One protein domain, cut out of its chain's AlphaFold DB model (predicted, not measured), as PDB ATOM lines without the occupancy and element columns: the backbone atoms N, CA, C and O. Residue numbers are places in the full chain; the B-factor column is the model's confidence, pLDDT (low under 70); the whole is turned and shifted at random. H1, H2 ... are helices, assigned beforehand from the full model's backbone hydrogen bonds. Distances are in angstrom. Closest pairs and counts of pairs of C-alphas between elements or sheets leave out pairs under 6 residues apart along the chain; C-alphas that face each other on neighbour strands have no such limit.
ATOM      1  N   GLU A  37       8.146  19.359   3.100       76.62
ATOM      2  CA  GLU A  37       9.422  19.947   2.691       76.62
ATOM      3  C   GLU A  37       9.249  21.266   1.915       76.62
ATOM      4  O   GLU A  37       9.929  22.251   2.201       76.62
ATOM      5  N   ALA A  38       8.286  21.339   0.988       76.25
ATOM      6  CA  ALA A  38       8.000  22.569   0.249       76.25
ATOM      7  C   ALA A  38       7.473  23.687   1.169       76.25
ATOM      8  O   ALA A  38       7.843  24.853   1.009       76.25
ATOM      9  N   LYS A  39       6.665  23.337   2.177       78.44
ATOM     10  CA  LYS A  39       6.180  24.290   3.186       78.44
ATOM     11  C   LYS A  39       7.320  24.837   4.055       78.44
ATOM     12  O   LYS A  39       7.357  26.036   4.330       78.44
ATOM     13  N   GLU A  40       8.257  23.985   4.460       76.19
ATOM     14  CA  GLU A  40       9.431  24.386   5.245       76.19
ATOM     15  C   GLU A  40      10.390  25.282   4.444       76.19
ATOM     16  O   GLU A  40      10.901  26.273   4.969       76.19
ATOM     17  N   LEU A  41      10.596  24.986   3.157       75.19
ATOM     18  CA  LEU A  41      11.379  25.825   2.243       75.19
ATOM     19  C   LEU A  41      10.767  27.220   2.069       75.19
ATOM     20  O   LEU A  41      11.491  28.218   2.119       75.19
ATOM     21  N   GLN A  42       9.442  27.306   1.911       75.19
ATOM     22  CA  GLN A  42       8.757  28.594   1.804       75.19
ATOM     23  C   GLN A  42       8.934  29.425   3.079       75.19
ATOM     24  O   GLN A  42       9.328  30.590   2.988       75.19
ATOM     25  N   GLN A  43       8.734  28.819   4.251       74.25
ATOM     26  CA  GLN A  43       8.934  29.497   5.531       74.25
ATOM     27  C   GLN A  43      10.360  30.049   5.650       74.25
ATOM     28  O   GLN A  43      10.525  31.248   5.877       74.25
ATOM     29  N   ARG A  44      11.386  29.228   5.374       71.12
ATOM     30  CA  ARG A  44      12.794  29.678   5.370       71.12
ATOM     31  C   ARG A  44      13.025  30.864   4.440       71.12
ATOM     32  O   ARG A  44      13.738  31.797   4.804       71.12
ATOM     33  N   SER A  45      12.413  30.853   3.258       67.50
ATOM     34  CA  SER A  45      12.535  31.956   2.303       67.50
ATOM     35  C   SER A  45      11.877  33.254   2.796       67.50
ATOM     36  O   SER A  45      12.422  34.334   2.564       67.50
ATOM     37  N   GLU A  46      10.752  33.165   3.510       70.31
ATOM     38  CA  GLU A  46      10.078  34.311   4.134       70.31
ATOM     39  C   GLU A  46      10.943  34.906   5.253       70.31
ATOM     40  O   GLU A  46      11.213  36.106   5.242       70.31
ATOM     41  N   GLN A  47      11.520  34.068   6.118       70.81
ATOM     42  CA  GLN A  47      12.396  34.533   7.202       70.81
ATOM     43  C   GLN A  47      13.675  35.223   6.696       70.81
ATOM     44  O   GLN A  47      14.147  36.197   7.289       70.81
ATOM     45  N   VAL A  48      14.246  34.758   5.580       68.88
ATOM     46  CA  VAL A  48      15.414  35.408   4.959       68.88
ATOM     47  C   VAL A  48      15.039  36.755   4.328       68.88
ATOM     48  O   VAL A  48      15.808  37.716   4.444       68.88
ATOM     49  N   LYS A  49      13.860  36.860   3.698       71.62
ATOM     50  CA  LYS A  49      13.344  38.135   3.164       71.62
ATOM     51  C   LYS A  49      13.140  39.161   4.278       71.62
ATOM     52  O   LYS A  49      13.551  40.311   4.112       71.62
ATOM     53  N   ASP A  50      12.614  38.731   5.421       79.12
ATOM     54  CA  ASP A  50      12.421  39.593   6.588       79.12
ATOM     55  C   ASP A  50      13.750  40.156   7.106       79.12
ATOM     56  O   ASP A  50      13.877  41.362   7.321       79.12
ATOM     57  N   LEU A  51      14.784  39.317   7.224       88.62
ATOM     58  CA  LEU A  51      16.118  39.758   7.648       88.62
ATOM     59  C   LEU A  51      16.752  40.755   6.674       88.62
ATOM     60  O   LEU A  51      17.396  41.714   7.107       88.62
ATOM     61  N   SER A  52      16.588  40.541   5.367       88.31
ATOM     62  CA  SER A  52      17.090  41.475   4.356       88.31
ATOM     63  C   SER A  52      16.396  42.836   4.466       88.31
ATOM     64  O   SER A  52      17.070  43.866   4.502       88.31
ATOM     65  N   ALA A  53      15.069  42.839   4.612       88.44
ATOM     66  CA  ALA A  53      14.281  44.059   4.770       88.44
ATOM     67  C   ALA A  53      14.611  44.806   6.073       88.44
ATOM     68  O   ALA A  53      14.700  46.034   6.081       88.44
ATOM     69  N   ILE A  54      14.844  44.089   7.177       89.81
ATOM     70  CA  ILE A  54      15.279  44.696   8.445       89.81
ATOM     71  C   ILE A  54      16.635  45.386   8.270       89.81
ATOM     72  O   ILE A  54      16.793  46.535   8.681       89.81
ATOM     73  N   LYS A  55      17.607  44.724   7.625       92.12
ATOM     74  CA  LYS A  55      18.926  45.323   7.358       92.12
ATOM     75  C   LYS A  55      18.814  46.595   6.522       92.12
ATOM     76  O   LYS A  55      19.509  47.568   6.807       92.12
ATOM     77  N   GLU A  56      17.959  46.590   5.508       93.94
ATOM     78  CA  GLU A  56      17.716  47.763   4.670       93.94
ATOM     79  C   GLU A  56      17.097  48.913   5.472       93.94
ATOM     80  O   GLU A  56      17.609  50.027   5.424       93.94
ATOM     81  N   ARG A  57      16.087  48.628   6.302       93.00
ATOM     82  CA  ARG A  57      15.454  49.615   7.193       93.00
ATOM     83  C   ARG A  57      16.420  50.210   8.218       93.00
ATOM     84  O   ARG A  57      16.321  51.392   8.537       93.00
ATOM     85  N   ILE A  58      17.368  49.420   8.728       92.56
ATOM     86  CA  ILE A  58      18.438  49.932   9.599       92.56
ATOM     87  C   ILE A  58      19.330  50.897   8.814       92.56
ATOM     88  O   ILE A  58      19.570  52.014   9.267       92.56
ATOM     89  N   LYS A  59      19.788  50.497   7.621       93.69
ATOM     90  CA  LYS A  59      20.648  51.338   6.772       93.69
ATOM     91  C   LYS A  59      19.963  52.631   6.338       93.69
ATOM     92  O   LYS A  59      20.614  53.667   6.295       93.69
ATOM     93  N   SER A  60      18.670  52.577   6.032       94.69
ATOM     94  CA  SER A  60      17.888  53.743   5.618       94.69
ATOM     95  C   SER A  60      17.524  54.669   6.783       94.69
ATOM     96  O   SER A  60      16.851  55.672   6.563       94.69
ATOM     97  N   GLY A  61      17.894  54.324   8.023       93.81
ATOM     98  CA  GLY A  61      17.524  55.087   9.213       93.81
ATOM     99  C   GLY A  61      16.024  55.066   9.513       93.81
ATOM    100  O   GLY A  61      15.550  55.912  10.263       93.81
ATOM    101  N   PHE A  62      15.266  54.110   8.960       94.00
ATOM    102  CA  PHE A  62      13.808  54.030   9.112       94.00
ATOM    103  C   PHE A  62      13.377  54.051  10.586       94.00
ATOM    104  O   PHE A  62      12.416  54.721  10.953       94.00
ATOM    105  N   TYR A  63      14.125  53.359  11.447       93.00
ATOM    106  CA  TYR A  63      13.843  53.285  12.881       93.00
ATOM    107  C   TYR A  63      14.164  54.571  13.657       93.00
ATOM    108  O   TYR A  63      13.709  54.712  14.787       93.00
ATOM    109  N   ASN A  64      14.901  55.506  13.053       94.75
ATOM    110  CA  ASN A  64      15.231  56.802  13.649       94.75
ATOM    111  C   ASN A  64      14.210  57.886  13.275       94.75
ATOM    112  O   ASN A  64      14.388  59.041  13.645       94.75
ATOM    113  N   THR A  65      13.175  57.545  12.503       96.69
ATOM    114  CA  THR A  65      12.118  58.495  12.150       96.69
ATOM    115  C   THR A  65      11.248  58.807  13.362       96.69
ATOM    116  O   THR A  65      10.952  57.924  14.171       96.69
ATOM    117  N   ASP A  66      10.788  60.055  13.456       95.44
ATOM    118  CA  ASP A  66       9.964  60.516  14.578       95.44
ATOM    119  C   ASP A  66       8.691  59.679  14.745       95.44
ATOM    120  O   ASP A  66       8.281  59.386  15.863       95.44
ATOM    121  N   GLU A  67       8.079  59.232  13.646       95.44
ATOM    122  CA  GLU A  67       6.897  58.364  13.693       95.44
ATOM    123  C   GLU A  67       7.185  57.048  14.431       95.44
ATOM    124  O   GLU A  67       6.426  56.637  15.315       95.44
ATOM    125  N   VAL A  68       8.292  56.385  14.087       95.94
ATOM    126  CA  VAL A  68       8.667  55.109  14.700       95.94
ATOM    127  C   VAL A  68       9.056  55.317  16.161       95.94
ATOM    128  O   VAL A  68       8.616  54.545  17.015       95.94
ATOM    129  N   LEU A  69       9.814  56.373  16.464       96.06
ATOM    130  CA  LEU A  69      10.210  56.712  17.830       96.06
ATOM    131  C   LEU A  69       8.998  57.009  18.721       96.06
ATOM    132  O   LEU A  69       8.896  56.437  19.806       96.06
ATOM    133  N   ASN A  70       8.046  57.814  18.243       97.06
ATOM    134  CA  ASN A  70       6.816  58.124  18.975       97.06
ATOM    135  C   ASN A  70       5.996  56.862  19.247       97.06
ATOM    136  O   ASN A  70       5.598  56.607  20.381       97.06
ATOM    137  N   LYS A  71       5.831  55.997  18.243       96.69
ATOM    138  CA  LYS A  71       5.100  54.734  18.403       96.69
ATOM    139  C   LYS A  71       5.744  53.802  19.433       96.69
ATOM    140  O   LYS A  71       5.037  53.083  20.144       96.69
ATOM    141  N   VAL A  72       7.075  53.772  19.489       96.56
ATOM    142  CA  VAL A  72       7.819  53.002  20.493       96.56
ATOM    143  C   VAL A  72       7.636  53.627  21.877       96.56
ATOM    144  O   VAL A  72       7.299  52.905  22.815       96.56
ATOM    145  N   ALA A  73       7.783  54.948  21.995       95.69
ATOM    146  CA  ALA A  73       7.586  55.676  23.244       95.69
ATOM    147  C   ALA A  73       6.175  55.463  23.817       95.69
ATOM    148  O   ALA A  73       6.043  55.103  24.986       95.69
ATOM    149  N   ASP A  74       5.133  55.565  22.988       96.00
ATOM    150  CA  ASP A  74       3.740  55.333  23.385       96.00
ATOM    151  C   ASP A  74       3.526  53.929  23.956       96.00
ATOM    152  O   ASP A  74       2.836  53.746  24.964       96.00
ATOM    153  N   ARG A  75       4.125  52.910  23.327       95.88
ATOM    154  CA  ARG A  75       4.038  51.532  23.822       95.88
ATOM    155  C   ARG A  75       4.733  51.360  25.164       95.88
ATOM    156  O   ARG A  75       4.147  50.730  26.041       95.88
ATOM    157  N   ILE A  76       5.930  51.925  25.321       95.75
ATOM    158  CA  ILE A  76       6.682  51.875  26.580       95.75
ATOM    159  C   ILE A  76       5.880  52.562  27.690       95.75
ATOM    160  O   ILE A  76       5.671  51.976  28.749       95.75
ATOM    161  N   LEU A  77       5.360  53.766  27.435       96.19
ATOM    162  CA  LEU A  77       4.532  54.499  28.395       96.19
ATOM    163  C   LEU A  77       3.281  53.708  28.788       96.19
ATOM    164  O   LEU A  77       2.934  53.642  29.965       96.19
ATOM    165  N   LYS A  78       2.615  53.070  27.820       96.25
ATOM    166  CA  LYS A  78       1.447  52.227  28.090       96.25
ATOM    167  C   LYS A  78       1.795  51.032  28.975       96.25
ATOM    168  O   LYS A  78       1.023  50.714  29.877       96.25
ATOM    169  N   GLU A  79       2.920  50.373  28.721       95.38
ATOM    170  CA  GLU A  79       3.369  49.220  29.505       95.38
ATOM    171  C   GLU A  79       3.718  49.616  30.947       95.38
ATOM    172  O   GLU A  79       3.315  48.930  31.885       95.38
ATOM    173  N   LEU A  80       4.377  50.763  31.131       94.62
ATOM    174  CA  LEU A  80       4.714  51.306  32.449       94.62
ATOM    175  C   LEU A  80       3.477  51.741  33.251       94.62
ATOM    176  O   LEU A  80       3.436  51.517  34.456       94.62
ATOM    177  N   ASN A  81       2.471  52.324  32.592       88.75
ATOM    178  CA  ASN A  81       1.233  52.793  33.231       88.75
ATOM    179  C   ASN A  81       0.182  51.691  33.457       88.75
ATOM    180  O   ASN A  81      -0.823  51.935  34.116       88.75
ATOM    181  N   SER A  82       0.364  50.505  32.867       78.12
ATOM    182  CA  SER A  82      -0.550  49.362  33.043       78.12
ATOM    183  C   SER A  82      -0.151  48.454  34.219       78.12
ATOM    184  O   SER A  82      -0.692  47.355  34.344       78.12
ATOM    185  N   LYS A  83       0.805  48.894  35.043       54.78
ATOM    186  CA  LYS A  83       1.262  48.249  36.279       54.78
ATOM    187  C   LYS A  83       0.695  48.970  37.495       54.78
ATOM    188  O   LYS A  83       0.395  48.257  38.477       54.78
TER     189      LYS A  83
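What this domain is: This is residues 37 to 83 of the 83 residues of an uncharacterized protein of Ignavibacterium album (UniProt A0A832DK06). Two helices make a wide-open V: H1, the longer arm, and H2, the shorter one, are joined at the corner by residues 60 to 65, and the space between the arms is empty. There is no core, and most of each arm stands free. The printed part has 47 residues with two named helices, H1 then H2 along the chain, and no named strand; the class is all helix. The whole is extended, with a radius of gyration of the C-alphas of 16.1 A, and flat, with spans of 46 by 30 by 10 A.

Where its parts are: The longest helix, H1, is residues 37 to 59, 33.6 A from first to last C-alpha. It begins at C-alpha 37, at (9.422, 19.947, 2.691), and ends at C-alpha 59, at (20.648, 51.338, 6.772), with y rising along it. H2 is residues 66 to 81, 22.0 A from first to last C-alpha, and ends at C-alpha 81, at (1.233, 52.793, 33.231).

How they stand to each other: H1 and H2 are apart, with no C-alpha of the one within 8 A of the other. Residues 37 to 53 and 55 to 59 of H1 stand free, as do residues 66 to 71 and 73 to 81 of H2. In both H1 and H2, every O i to N i+4 pair is within hydrogen-bond range.

The domain as a whole: The C-alphas of Glu 37 and Asn 81 are the two farthest apart, at 45.6 A. The printed part has no cut and ends at Lys 83, the chain's last residue. The link from H1 to H2, six residues, is short. Mean pLDDT of the printed part is 86.8; residues 45, 48 and 83 are under 70.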